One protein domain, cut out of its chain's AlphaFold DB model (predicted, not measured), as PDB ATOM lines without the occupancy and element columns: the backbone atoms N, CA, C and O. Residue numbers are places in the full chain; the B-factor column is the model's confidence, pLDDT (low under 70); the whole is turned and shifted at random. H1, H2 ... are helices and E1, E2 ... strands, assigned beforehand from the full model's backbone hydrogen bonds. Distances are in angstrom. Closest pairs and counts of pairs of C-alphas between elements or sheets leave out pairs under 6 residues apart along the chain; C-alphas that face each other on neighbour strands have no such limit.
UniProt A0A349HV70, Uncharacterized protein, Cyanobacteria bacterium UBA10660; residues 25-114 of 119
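Overview. This is residues 25 to 114 of the 119 residues of an uncharacterized protein of Cyanobacteria bacterium UBA10660 (UniProt A0A349HV70). A small three-stranded sheet stands between two helices, H2 over E2 and E3 on one face and H1 on the opposite face, while H3 folds back from the end of E3 and packs on H1. The printed 90 residues hold H1, E1, H2, E2, E3, H3 along the chain; the sheet, E1 E2 E3, is mixed, as is the class. The whole is compact, with a radius of gyration of the C-alphas of 12.5 A, spanning 34 by 27 by 19 A.

Along the chain. Find E1 at residues 46 to 52, E2 at 79 to 85 (20.1 A) and E3 at 90 to 95. H1, 30 to 42, begins at (191.101, 113.058, 188.817); H2 is 59 to 71, 18.6 A; H3, 97 to 107, ends at (179.657, 108.268, 179.334).

Arrangement. E1 and E2 are parallel, N 48 and O 80 2.8 A apart; hairpin E2 and E3 is antiparallel, N 83 and O 92 2.8 A apart. E1, H2, E2 form a strand-helix-strand unit, parallel strands with a helix between, its crossover right-handed. H2 is on the sheet, C-alphas of Arg 70 and Met 94 closest to E3, 7.6 A. H1 is on the opposite face, and its residues 36 to 40 alone touch H3, closest C-alphas Ile 36 and Leu 107, 6.9 A. Every O i to N i+4 pair is within hydrogen-bond range in H1 and H2, 6 of 7 in H3.

Size, cuts and confidence. The farthest C-alphas, Arg 42 and Glu 58, are 34.9 A apart. The printed part has no cut and no long link; pLDDT is under 70 at 26 to 30, 50 to 54 and 110 to 114.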
ATOM      1  N   LEU A  25     181.420 117.239 181.714       76.69
ATOM      2  CA  LEU A  25     181.562 116.380 182.884       76.69
ATOM      3  C   LEU A  25     180.958 117.090 184.103       76.69
ATOM      4  O   LEU A  25     181.253 118.269 184.313       76.69
ATOM      5  N   ALA A  26     180.101 116.416 184.881       67.56
ATOM      6  CA  ALA A  26     179.451 117.040 186.038       67.56
ATOM      7  C   ALA A  26     180.444 117.364 187.162       67.56
ATOM      8  O   ALA A  26     180.370 118.448 187.729       67.56
ATOM      9  N   ASN A  27     181.387 116.458 187.440       66.69
ATOM     10  CA  ASN A  27     182.393 116.615 188.490       66.69
ATOM     11  C   ASN A  27     183.756 116.097 188.004       66.69
ATOM     12  O   ASN A  27     184.077 114.921 188.201       66.69
ATOM     13  N   PRO A  28     184.571 116.936 187.339       66.12
ATOM     14  CA  PRO A  28     185.881 116.521 186.862       66.12
ATOM     15  C   PRO A  28     186.885 116.475 188.021       66.12
ATOM     16  O   PRO A  28     187.725 117.357 188.174       66.12
ATOM     17  N   ASP A  29     186.812 115.429 188.842       69.38
ATOM     18  CA  ASP A  29     187.932 115.031 189.690       69.38
ATOM     19  C   ASP A  29     188.884 114.096 188.922       69.38
ATOM     20  O   ASP A  29     188.570 113.567 187.849       69.38
ATOM     21  N   PHE A  30     190.086 113.889 189.463       65.00
ATOM     22  CA  PHE A  30     191.101 113.058 188.817       65.00
ATOM     23  C   PHE A  30     190.636 111.610 188.584       65.00
ATOM     24  O   PHE A  30     190.983 110.992 187.574       65.00
ATOM     25  N   LYS A  31     189.848 111.047 189.506       70.38
ATOM     26  CA  LYS A  31     189.372 109.663 189.440       70.38
ATOM     27  C   LYS A  31     188.298 109.514 188.362       70.38
ATOM     28  O   LYS A  31     188.389 108.586 187.557       70.38
ATOM     29  N   SER A  32     187.341 110.432 188.307       71.50
ATOM     30  CA  SER A  32     186.284 110.486 187.296       71.50
ATOM     31  C   SER A  32     186.873 110.710 185.907       71.50
ATOM     32  O   SER A  32     186.609 109.927 184.995       71.50
ATOM     33  N   ALA A  33     187.794 111.669 185.759       72.06
ATOM     34  CA  ALA A  33     188.496 111.910 184.499       72.06
ATOM     35  C   ALA A  33     189.278 110.674 184.020       72.06
ATOM     36  O   ALA A  33     189.170 110.278 182.858       72.06
ATOM     37  N   ARG A  34     190.012 110.001 184.920       74.94
ATOM     38  CA  ARG A  34     190.724 108.754 184.598       74.94
ATOM     39  C   ARG A  34     189.767 107.653 184.143       74.94
ATOM     40  O   ARG A  34     190.061 106.961 183.171       74.94
ATOM     41  N   ASN A  35     188.643 107.475 184.832       79.44
ATOM     42  CA  ASN A  35     187.654 106.458 184.477       79.44
ATOM     43  C   ASN A  35     187.052 106.726 183.096       79.44
ATOM     44  O   ASN A  35     187.015 105.820 182.269       79.44
ATOM     45  N   ILE A  36     186.668 107.970 182.821       80.12
ATOM     46  CA  ILE A  36     186.163 108.417 181.518       80.12
ATOM     47  C   ILE A  36     187.177 108.108 180.414       80.12
ATOM     48  O   ILE A  36     186.836 107.459 179.426       80.12
ATOM     49  N   MET A  37     188.446 108.481 180.609       81.00
ATOM     50  CA  MET A  37     189.509 108.190 179.645       81.00
ATOM     51  C   MET A  37     189.683 106.686 179.405       81.00
ATOM     52  O   MET A  37     189.863 106.267 178.264       81.00
ATOM     53  N   LEU A  38     189.608 105.859 180.455       84.19
ATOM     54  CA  LEU A  38     189.700 104.403 180.326       84.19
ATOM     55  C   LEU A  38     188.516 103.813 179.551       84.19
ATOM     56  O   LEU A  38     188.730 102.921 178.731       84.19
ATOM     57  N   GLN A  39     187.291 104.297 179.775       85.94
ATOM     58  CA  GLN A  39     186.120 103.818 179.033       85.94
ATOM     59  C   GLN A  39     186.191 104.204 177.556       85.94
ATOM     60  O   GLN A  39     185.956 103.364 176.689       85.94
ATOM     61  N   LEU A  40     186.598 105.439 177.260       87.62
ATOM     62  CA  LEU A  40     186.800 105.897 175.887       87.62
ATOM     63  C   LEU A  40     187.925 105.123 175.191       87.62
ATOM     64  O   LEU A  40     187.760 104.680 174.059       87.62
ATOM     65  N   LYS A  41     189.023 104.829 175.889       88.12
ATOM     66  CA  LYS A  41     190.088 103.988 175.334       88.12
ATOM     67  C   LYS A  41     189.606 102.569 175.008       88.12
ATOM     68  O   LYS A  41     189.976 102.017 173.977       88.12
ATOM     69  N   ARG A  42     188.756 101.970 175.852       87.50
ATOM     70  CA  ARG A  42     188.222 100.607 175.643       87.50
ATOM     71  C   ARG A  42     187.365 100.472 174.388       87.50
ATOM     72  O   ARG A  42     187.361  99.408 173.782       87.50
ATOM     73  N   VAL A  43     186.655 101.528 173.999       88.38
ATOM     74  CA  VAL A  43     185.818 101.544 172.785       88.38
ATOM     75  C   VAL A  43     186.558 102.094 171.551       88.38
ATOM     76  O   VAL A  43     185.966 102.259 170.478       88.38
ATOM     77  N   GLY A  44     187.867 102.334 171.687       89.56
ATOM     78  CA  GLY A  44     188.765 102.721 170.602       89.56
ATOM     79  C   GLY A  44     188.791 104.216 170.298       89.56
ATOM     80  O   GLY A  44     189.023 104.562 169.147       89.56
ATOM     81  N   PHE A  45     188.502 105.077 171.279       90.56
ATOM     82  CA  PHE A  45     188.742 106.514 171.155       90.56
ATOM     83  C   PHE A  45     190.141 106.887 171.634       90.56
ATOM     84  O   PHE A  45     190.542 106.522 172.746       90.56
ATOM     85  N   ASP A  46     190.821 107.701 170.836       87.81
ATOM     86  CA  ASP A  46     192.142 108.228 171.141       87.81
ATOM     87  C   ASP A  46     192.051 109.651 171.697       87.81
ATOM     88  O   ASP A  46     191.370 110.534 171.172       87.81
ATOM     89  N   CYS A  47     192.736 109.867 172.820       85.81
ATOM     90  CA  CYS A  47     192.814 111.173 173.459       85.81
ATOM     91  C   CYS A  47     193.982 111.955 172.859       85.81
ATOM     92  O   CYS A  47     195.140 111.598 173.078       85.81
ATOM     93  N   LEU A  48     193.686 113.066 172.188       82.19
ATOM     94  CA  LEU A  48     194.677 114.007 171.653       82.19
ATOM     95  C   LEU A  48     195.334 114.876 172.738       82.19
ATOM     96  O   LEU A  48     196.123 115.774 172.449       82.19
ATOM     97  N   GLY A  49     194.991 114.626 174.000       70.88
ATOM     98  CA  GLY A  49     195.435 115.392 175.149       70.88
ATOM     99  C   GLY A  49     194.423 116.445 175.591       70.88
ATOM    100  O   GLY A  49     193.298 116.557 175.096       70.88
ATOM    101  N   HIS A  50     194.835 117.217 176.589       68.00
ATOM    102  CA  HIS A  50     194.038 118.288 177.162       68.00
ATOM    103  C   HIS A  50     194.624 119.634 176.738       68.00
ATOM    104  O   HIS A  50     195.820 119.882 176.885       68.00
ATOM    105  N   LYS A  51     193.780 120.529 176.223       63.38
ATOM    106  CA  LYS A  51     194.137 121.939 176.069       63.38
ATOM    107  C   LYS A  51     193.570 122.665 177.283       63.38
ATOM    108  O   LYS A  51     192.397 123.032 177.300       63.38
ATOM    109  N   THR A  52     194.399 122.860 178.308       62.41
ATOM    110  CA  THR A  52     194.047 123.758 179.415       62.41
ATOM    111  C   THR A  52     193.986 125.170 178.863       62.41
ATOM    112  O   THR A  52     194.955 125.672 178.284       62.41
ATOM    113  N   ARG A  53     192.827 125.805 178.996       68.19
ATOM    114  CA  ARG A  53     192.620 127.179 178.556       68.19
ATOM    115  C   ARG A  53     192.027 127.977 179.695       68.19
ATOM    116  O   ARG A  53     191.223 127.484 180.479       68.19
ATOM    117  N   TYR A  54     192.449 129.226 179.759       69.25
ATOM    118  CA  TYR A  54     191.967 130.179 180.734       69.25
ATOM    119  C   TYR A  54     190.991 131.114 180.027       69.25
ATOM    120  O   TYR A  54     191.315 131.684 178.987       69.25
ATOM    121  N   CYS A  55     189.791 131.238 180.576       71.25
ATOM    122  CA  CYS A  55     188.819 132.257 180.206       71.25
ATOM    123  C   CYS A  55     188.169 132.783 181.488       71.25
ATOM    124  O   CYS A  55     188.257 132.138 182.539       71.25
ATOM    125  N   ASN A  56     187.508 133.937 181.408       74.81
ATOM    126  CA  ASN A  56     186.686 134.413 182.514       74.81
ATOM    127  C   ASN A  56     185.586 133.386 182.824       74.81
ATOM    128  O   ASN A  56     185.176 132.607 181.959       74.81
ATOM    129  N   ASN A  57     185.078 133.392 184.057       75.25
ATOM    130  CA  ASN A  57     184.040 132.449 184.483       75.25
ATOM    131  C   ASN A  57     182.640 132.775 183.907       75.25
ATOM    132  O   ASN A  57     181.653 132.128 184.251       75.25
ATOM    133  N   GLU A  58     182.534 133.754 183.012       79.50
ATOM    134  CA  GLU A  58     181.283 134.097 182.345       79.50
ATOM    135  C   GLU A  58     180.931 133.086 181.252       79.50
ATOM    136  O   GLU A  58     181.775 132.693 180.447       79.50
ATOM    137  N   THR A  59     179.653 132.708 181.173       75.19
ATOM    138  CA  THR A  59     179.152 131.746 180.180       75.19
ATOM    139  C   THR A  59     179.558 132.126 178.757       75.19
ATOM    140  O   THR A  59     180.064 131.279 178.030       75.19
ATOM    141  N   GLN A  60     179.420 133.395 178.364       76.06
ATOM    142  CA  GLN A  60     179.761 133.856 177.012       76.06
ATOM    143  C   GLN A  60     181.240 133.654 176.657       76.06
ATOM    144  O   GLN A  60     181.564 133.323 175.515       76.06
ATOM    145  N   ASP A  61     182.147 133.797 177.618       77.69
ATOM    146  CA  ASP A  61     183.576 133.621 177.366       77.69
ATOM    147  C   ASP A  61     183.957 132.140 177.259       77.69
ATOM    148  O   ASP A  61     184.788 131.776 176.423       77.69
ATOM    149  N   LYS A  62     183.268 131.264 177.998       77.69
ATOM    150  CA  LYS A  62     183.382 129.804 177.834       77.69
ATOM    151  C   LYS A  62     182.916 129.364 176.445       77.69
ATOM    152  O   LYS A  62     183.584 128.556 175.801       77.69
ATOM    153  N   ILE A  63     181.815 129.943 175.958       77.62
ATOM    154  CA  ILE A  63     181.283 129.719 174.603       77.62
ATOM    155  C   ILE A  63     182.310 130.136 173.543       77.62
ATOM    156  O   ILE A  63     182.620 129.359 172.639       77.62
ATOM    157  N   LYS A  64     182.873 131.347 173.654       79.88
ATOM    158  CA  LYS A  64     183.910 131.831 172.725       79.88
ATOM    159  C   LYS A  64     185.138 130.923 172.729       79.88
ATOM    160  O   LYS A  64     185.646 130.589 171.662       79.88
ATOM    161  N   MET A  65     185.590 130.490 173.906       80.31
ATOM    162  CA  MET A  65     186.731 129.582 174.036       80.31
ATOM    163  C   MET A  65     186.453 128.224 173.383       80.31
ATOM    164  O   MET A  65     187.298 127.701 172.658       80.31
ATOM    165  N   ALA A  66     185.259 127.668 173.593       77.94
ATOM    166  CA  ALA A  66     184.857 126.412 172.975       77.94
ATOM    167  C   ALA A  66     184.829 126.505 171.440       77.94
ATOM    168  O   ALA A  66     185.378 125.634 170.764       77.94
ATOM    169  N   LYS A  67     184.269 127.594 170.890       79.25
ATOM    170  CA  LYS A  67     184.285 127.876 169.444       79.25
ATOM    171  C   LYS A  67     185.706 127.994 168.902       79.25
ATOM    172  O   LYS A  67     186.042 127.322 167.935       79.25
ATOM    173  N   PHE A  68     186.561 128.757 169.581       79.94
ATOM    174  CA  PHE A  68     187.961 128.900 169.196       79.94
ATOM    175  C   PHE A  68     188.678 127.544 169.138       79.94
ATOM    176  O   PHE A  68     189.360 127.243 168.160       79.94
ATOM    177  N   VAL A  69     188.517 126.697 170.160       78.38
ATOM    178  CA  VAL A  69     189.137 125.364 170.185       78.38
ATOM    179  C   VAL A  69     188.622 124.496 169.042       78.38
ATOM    180  O   VAL A  69     189.434 123.817 168.416       78.38
ATOM    181  N   ARG A  70     187.318 124.541 168.749       76.88
ATOM    182  CA  ARG A  70     186.697 123.808 167.639       76.88
ATOM    183  C   ARG A  70     187.253 124.241 166.283       76.88
ATOM    184  O   ARG A  70     187.608 123.391 165.483       76.88
ATOM    185  N   GLU A  71     187.338 125.543 166.034       78.75
ATOM    186  CA  GLU A  71     187.810 126.098 164.758       78.75
ATOM    187  C   GLU A  71     189.312 125.860 164.533       78.75
ATOM    188  O   GLU A  71     189.762 125.760 163.397       78.75
ATOM    189  N   ASN A  72     190.086 125.733 165.617       75.62
ATOM    190  CA  ASN A  72     191.544 125.593 165.579       75.62
ATOM    191  C   ASN A  72     192.039 124.177 165.923       75.62
ATOM    192  O   ASN A  72     193.235 123.974 166.150       75.62
ATOM    193  N   SER A  73     191.142 123.197 166.029       74.94
ATOM    194  CA  SER A  73     191.511 121.799 166.265       74.94
ATOM    195  C   SER A  73     190.882 120.930 165.188       74.94
ATOM    196  O   SER A  73     189.676 120.973 164.974       74.94
ATOM    197  N   SER A  74     191.706 120.127 164.523       78.19
ATOM    198  CA  SER A  74     191.224 119.040 163.678       78.19
ATOM    199  C   SER A  74     191.135 117.789 164.547       78.19
ATOM    200  O   SER A  74     192.118 117.429 165.193       78.19
ATOM    201  N   PHE A  75     189.950 117.183 164.615       82.31
ATOM    202  CA  PHE A  75     189.745 115.881 165.242       82.31
ATOM    203  C   PHE A  75     189.635 114.843 164.125       82.31
ATOM    204  O   PHE A  75     188.828 115.010 163.207       82.31
ATOM    205  N   GLY A  76     190.440 113.790 164.179       82.50
ATOM    206  CA  GLY A  76     190.294 112.612 163.339       82.50
ATOM    207  C   GLY A  76     189.132 111.722 163.777       82.50
ATOM    208  O   GLY A  76     188.366 112.028 164.698       82.50
ATOM    209  N   ASP A  77     188.983 110.597 163.088       85.50
ATOM    210  CA  ASP A  77     187.969 109.603 163.425       85.50
ATOM    211  C   ASP A  77     188.267 108.971 164.782       85.50
ATOM    212  O   ASP A  77     189.356 108.449 165.004       85.50
ATOM    213  N   LYS A  78     187.273 108.994 165.680       86.75
ATOM    214  CA  LYS A  78     187.414 108.527 167.065       86.75
ATOM    215  C   LYS A  78     188.503 109.244 167.868       86.75
ATOM    216  O   LYS A  78     188.989 108.714 168.865       86.75
ATOM    217  N   GLU A  79     188.836 110.474 167.512       88.06
ATOM    218  CA  GLU A  79     189.733 111.303 168.309       88.06
ATOM    219  C   GLU A  79     188.949 112.321 169.133       88.06
ATOM    220  O   GLU A  79     187.955 112.891 168.677       88.06
ATOM    221  N   TYR A  80     189.408 112.582 170.356       87.19
ATOM    222  CA  TYR A  80     188.840 113.624 171.204       87.19
ATOM    223  C   TYR A  80     189.914 114.410 171.951       87.19
ATOM    224  O   TYR A  80     190.980 113.900 172.290       87.19
ATOM    225  N   GLY A  81     189.606 115.669 172.242       84.12
ATOM    226  CA  GLY A  81     190.357 116.528 173.144       84.12
ATOM    227  C   GLY A  81     189.531 116.903 174.369       84.12
ATOM    228  O   GLY A  81     188.302 116.801 174.374       84.12
ATOM    229  N   VAL A  82     190.215 117.367 175.411       80.69
ATOM    230  CA  VAL A  82     189.568 117.870 176.629       80.69
ATOM    231  C   VAL A  82     189.873 119.355 176.801       80.69
ATOM    232  O   VAL A  82     191.037 119.756 176.854       80.69
ATOM    233  N   LEU A  83     188.824 120.170 176.906       80.69
ATOM    234  CA  LEU A  83     188.895 121.563 177.333       80.69
ATOM    235  C   LEU A  83     188.656 121.612 178.841       80.69
ATOM    236  O   LEU A  83     187.551 121.337 179.308       80.69
ATOM    237  N   PHE A  84     189.696 121.967 179.591       77.25
ATOM    238  CA  PHE A  84     189.612 122.131 181.039       77.25
ATOM    239  C   PHE A  84     189.569 123.614 181.408       77.25
ATOM    240  O   PHE A  84     190.457 124.372 181.006       77.25
ATOM    241  N   LEU A  85     188.547 124.001 182.173       78.00
ATOM    242  CA  LEU A  85     188.312 125.352 182.679       78.00
ATOM    243  C   LEU A  85     188.479 125.350 184.212       78.00
ATOM    244  O   LEU A  85     187.506 125.173 184.949       78.00
ATOM    245  N   PRO A  86     189.710 125.539 184.725       70.25
ATOM    246  CA  PRO A  86     190.023 125.313 186.139       70.25
ATOM    247  C   PRO A  86     189.253 126.230 187.100       70.25
ATOM    248  O   PRO A  86     188.892 125.807 188.191       70.25
ATOM    249  N   TRP A  87     188.960 127.464 186.690       71.56
ATOM    250  CA  TRP A  87     188.274 128.463 187.519       71.56
ATOM    251  C   TRP A  87     186.786 128.180 187.715       71.56
ATOM    252  O   TRP A  87     186.197 128.634 188.691       71.56
ATOM    253  N   SER A  88     186.177 127.452 186.780       70.19
ATOM    254  CA  SER A  88     184.781 127.040 186.872       70.19
ATOM    255  C   SER A  88     184.618 125.604 187.358       70.19
ATOM    256  O   SER A  88     183.492 125.180 187.604       70.19
ATOM    257  N   GLY A  89     185.721 124.859 187.497       74.38
ATOM    258  CA  GLY A  89     185.689 123.431 187.798       74.38
ATOM    259  C   GLY A  89     185.022 122.615 186.690       74.38
ATOM    260  O   GLY A  89     184.456 121.565 186.969       74.38
ATOM    261  N   GLU A  90     185.040 123.095 185.443       77.81
ATOM    262  CA  GLU A  90     184.348 122.444 184.328       77.81
ATOM    263  C   GLU A  90     185.334 121.800 183.355       77.81
ATOM    264  O   GLU A  90     186.397 122.343 183.043       77.81
ATOM    265  N   ALA A  91     184.941 120.646 182.826       80.00
ATOM    266  CA  ALA A  91     185.666 119.952 181.777       80.00
ATOM    267  C   ALA A  91     184.704 119.569 180.653       80.00
ATOM    268  O   ALA A  91     183.599 119.083 180.906       80.00
ATOM    269  N   TYR A  92     185.153 119.772 179.419       81.50
ATOM    270  CA  TYR A  92     184.389 119.487 178.215       81.50
ATOM    271  C   TYR A  92     185.186 118.564 177.306       81.50
ATOM    272  O   TYR A  92     186.342 118.844 176.992       81.50
ATOM    273  N   ILE A  93     184.560 117.483 176.856       84.44
ATOM    274  CA  ILE A  93     185.112 116.614 175.819       84.44
ATOM    275  C   ILE A  93     184.653 117.133 174.463       84.44
ATOM    276  O   ILE A  93     183.456 117.324 174.250       84.44
ATOM    277  N   MET A  94     185.607 117.347 173.563       84.69
ATOM    278  CA  MET A  94     185.378 117.814 172.199       84.69
ATOM    279  C   MET A  94     185.922 116.790 171.210       84.69
ATOM    280  O   MET A  94     187.053 116.342 171.351       84.69
ATOM    281  N   ALA A  95     185.123 116.427 170.218       84.94
ATOM    282  CA  ALA A  95     185.474 115.492 169.150       84.94
ATOM    283  C   ALA A  95     184.733 115.888 167.866       84.94
ATOM    284  O   ALA A  95     184.060 116.918 167.824       84.94
ATOM    285  N   ASN A  96     184.792 115.077 166.814       84.12
ATOM    286  CA  ASN A  96     183.877 115.268 165.689       84.12
ATOM    287  C   ASN A  96     182.408 115.133 166.140       84.12
ATOM    288  O   ASN A  96     182.116 114.281 166.975       84.12
ATOM    289  N   PRO A  97     181.442 115.879 165.570       80.12
ATOM    290  CA  PRO A  97     180.045 115.839 166.029       80.12
ATOM    291  C   PRO A  97     179.424 114.428 166.078       80.12
ATOM    292  O   PRO A  97     178.680 114.099 167.004       80.12
ATOM    293  N   LYS A  98     179.772 113.561 165.114       81.81
ATOM    294  CA  LYS A  98     179.358 112.141 165.089       81.81
ATOM    295  C   LYS A  98     179.873 111.353 166.304       81.81
ATOM    296  O   LYS A  98     179.184 110.497 166.860       81.81
ATOM    297  N   ASP A  99     181.087 111.680 166.718       85.62
ATOM    298  CA  ASP A  99     181.845 111.010 167.760       85.62
ATOM    299  C   ASP A  99     181.434 111.520 169.135       85.62
ATOM    300  O   ASP A  99     181.254 110.725 170.049       85.62
ATOM    301  N   GLU A 100     181.150 112.812 169.283       82.88
ATOM    302  CA  GLU A 100     180.685 113.374 170.551       82.88
ATOM    303  C   GLU A 100     179.328 112.805 170.986       82.88
ATOM    304  O   GLU A 100     179.113 112.536 172.169       82.88
ATOM    305  N   HIS A 101     178.420 112.549 170.037       80.69
ATOM    306  CA  HIS A 101     177.175 111.830 170.317       80.69
ATOM    307  C   HIS A 101     177.430 110.415 170.845       80.69
ATOM    308  O   HIS A 101     176.736 109.947 171.753       80.69
ATOM    309  N   THR A 102     178.420 109.737 170.271       86.12
ATOM    310  CA  THR A 102     178.811 108.383 170.664       86.12
ATOM    311  C   THR A 102     179.457 108.397 172.049       86.12
ATOM    312  O   THR A 102     179.035 107.646 172.926       86.12
ATOM    313  N   ILE A 103     180.392 109.320 172.282       86.81
ATOM    314  CA  ILE A 103     181.039 109.578 173.572       86.81
ATOM    315  C   ILE A 103     179.986 109.839 174.646       86.81
ATOM    316  O   ILE A 103     179.989 109.162 175.668       86.81
ATOM    317  N   TYR A 104     179.033 110.744 174.421       84.38
ATOM    318  CA  TYR A 104     177.980 111.016 175.399       84.38
ATOM    319  C   TYR A 104     177.173 109.768 175.765       84.38
ATOM    320  O   TYR A 104     176.941 109.511 176.944       84.38
ATOM    321  N   ARG A 105     176.750 108.976 174.768       81.88
ATOM    322  CA  ARG A 105     175.978 107.746 175.014       81.88
ATOM    323  C   ARG A 105     176.748 106.759 175.882       81.88
ATOM    324  O   ARG A 105     176.136 106.114 176.726       81.88
ATOM    325  N   ILE A 106     178.057 106.659 175.672       83.94
ATOM    326  CA  ILE A 106     178.938 105.817 176.478       83.94
ATOM    327  C   ILE A 106     179.034 106.390 177.889       83.94
ATOM    328  O   ILE A 106     178.749 105.687 178.849       83.94
ATOM    329  N   LEU A 107     179.386 107.667 178.029       80.69
ATOM    330  CA  LEU A 107     179.657 108.268 179.334       80.69
ATOM    331  C   LEU A 107     178.423 108.342 180.233       80.69
ATOM    332  O   LEU A 107     178.551 108.123 181.433       80.69
ATOM    333  N   LYS A 108     177.226 108.518 179.664       80.06
ATOM    334  CA  LYS A 108     175.959 108.490 180.410       80.06
ATOM    335  C   LYS A 108     175.703 107.162 181.137       80.06
ATOM    336  O   LYS A 108     174.901 107.113 182.061       80.06
ATOM    337  N   GLN A 109     176.357 106.077 180.726       75.44
ATOM    338  CA  GLN A 109     176.251 104.780 181.404       75.44
ATOM    339  C   GLN A 109     177.117 104.693 182.668       75.44
ATOM    340  O   GLN A 109     176.903 103.797 183.479       75.44
ATOM    341  N   TYR A 110     178.102 105.583 182.825       69.19
ATOM    342  CA  TYR A 110     179.138 105.480 183.857       69.19
ATOM    343  C   TYR A 110     179.201 106.680 184.797       69.19
ATOM    344  O   TYR A 110     179.714 106.533 185.904       69.19
ATOM    345  N   ASP A 111     178.732 107.847 184.364       66.00
ATOM    346  CA  ASP A 111     178.842 109.092 185.117       66.00
ATOM    347  C   ASP A 111     177.654 110.020 184.824       66.00
ATOM    348  O   ASP A 111     176.956 109.869 183.814       66.00
ATOM    349  N   ASP A 112     177.445 110.997 185.703       67.44
ATOM    350  CA  ASP A 112     176.525 112.098 185.445       67.44
ATOM    351  C   ASP A 112     177.188 113.043 184.435       67.44
ATOM    352  O   ASP A 112     178.091 113.826 184.738       67.44
ATOM    353  N   VAL A 113     176.799 112.902 183.172       65.50
ATOM    354  CA  VAL A 113     177.258 113.764 182.085       65.50
ATOM    355  C   VAL A 113     176.077 114.502 181.498       65.50
ATOM    356  O   VAL A 113     175.026 113.930 181.202       65.50
ATOM    357  N   SER A 114     176.275 115.795 181.274       60.28
ATOM    358  CA  SER A 114     175.287 116.622 180.598       60.28
ATOM    359  C   SER A 114     175.759 116.927 179.189       60.28
ATOM    360  O   SER A 114     176.928 117.238 178.935       60.28
TER     361      SER A 114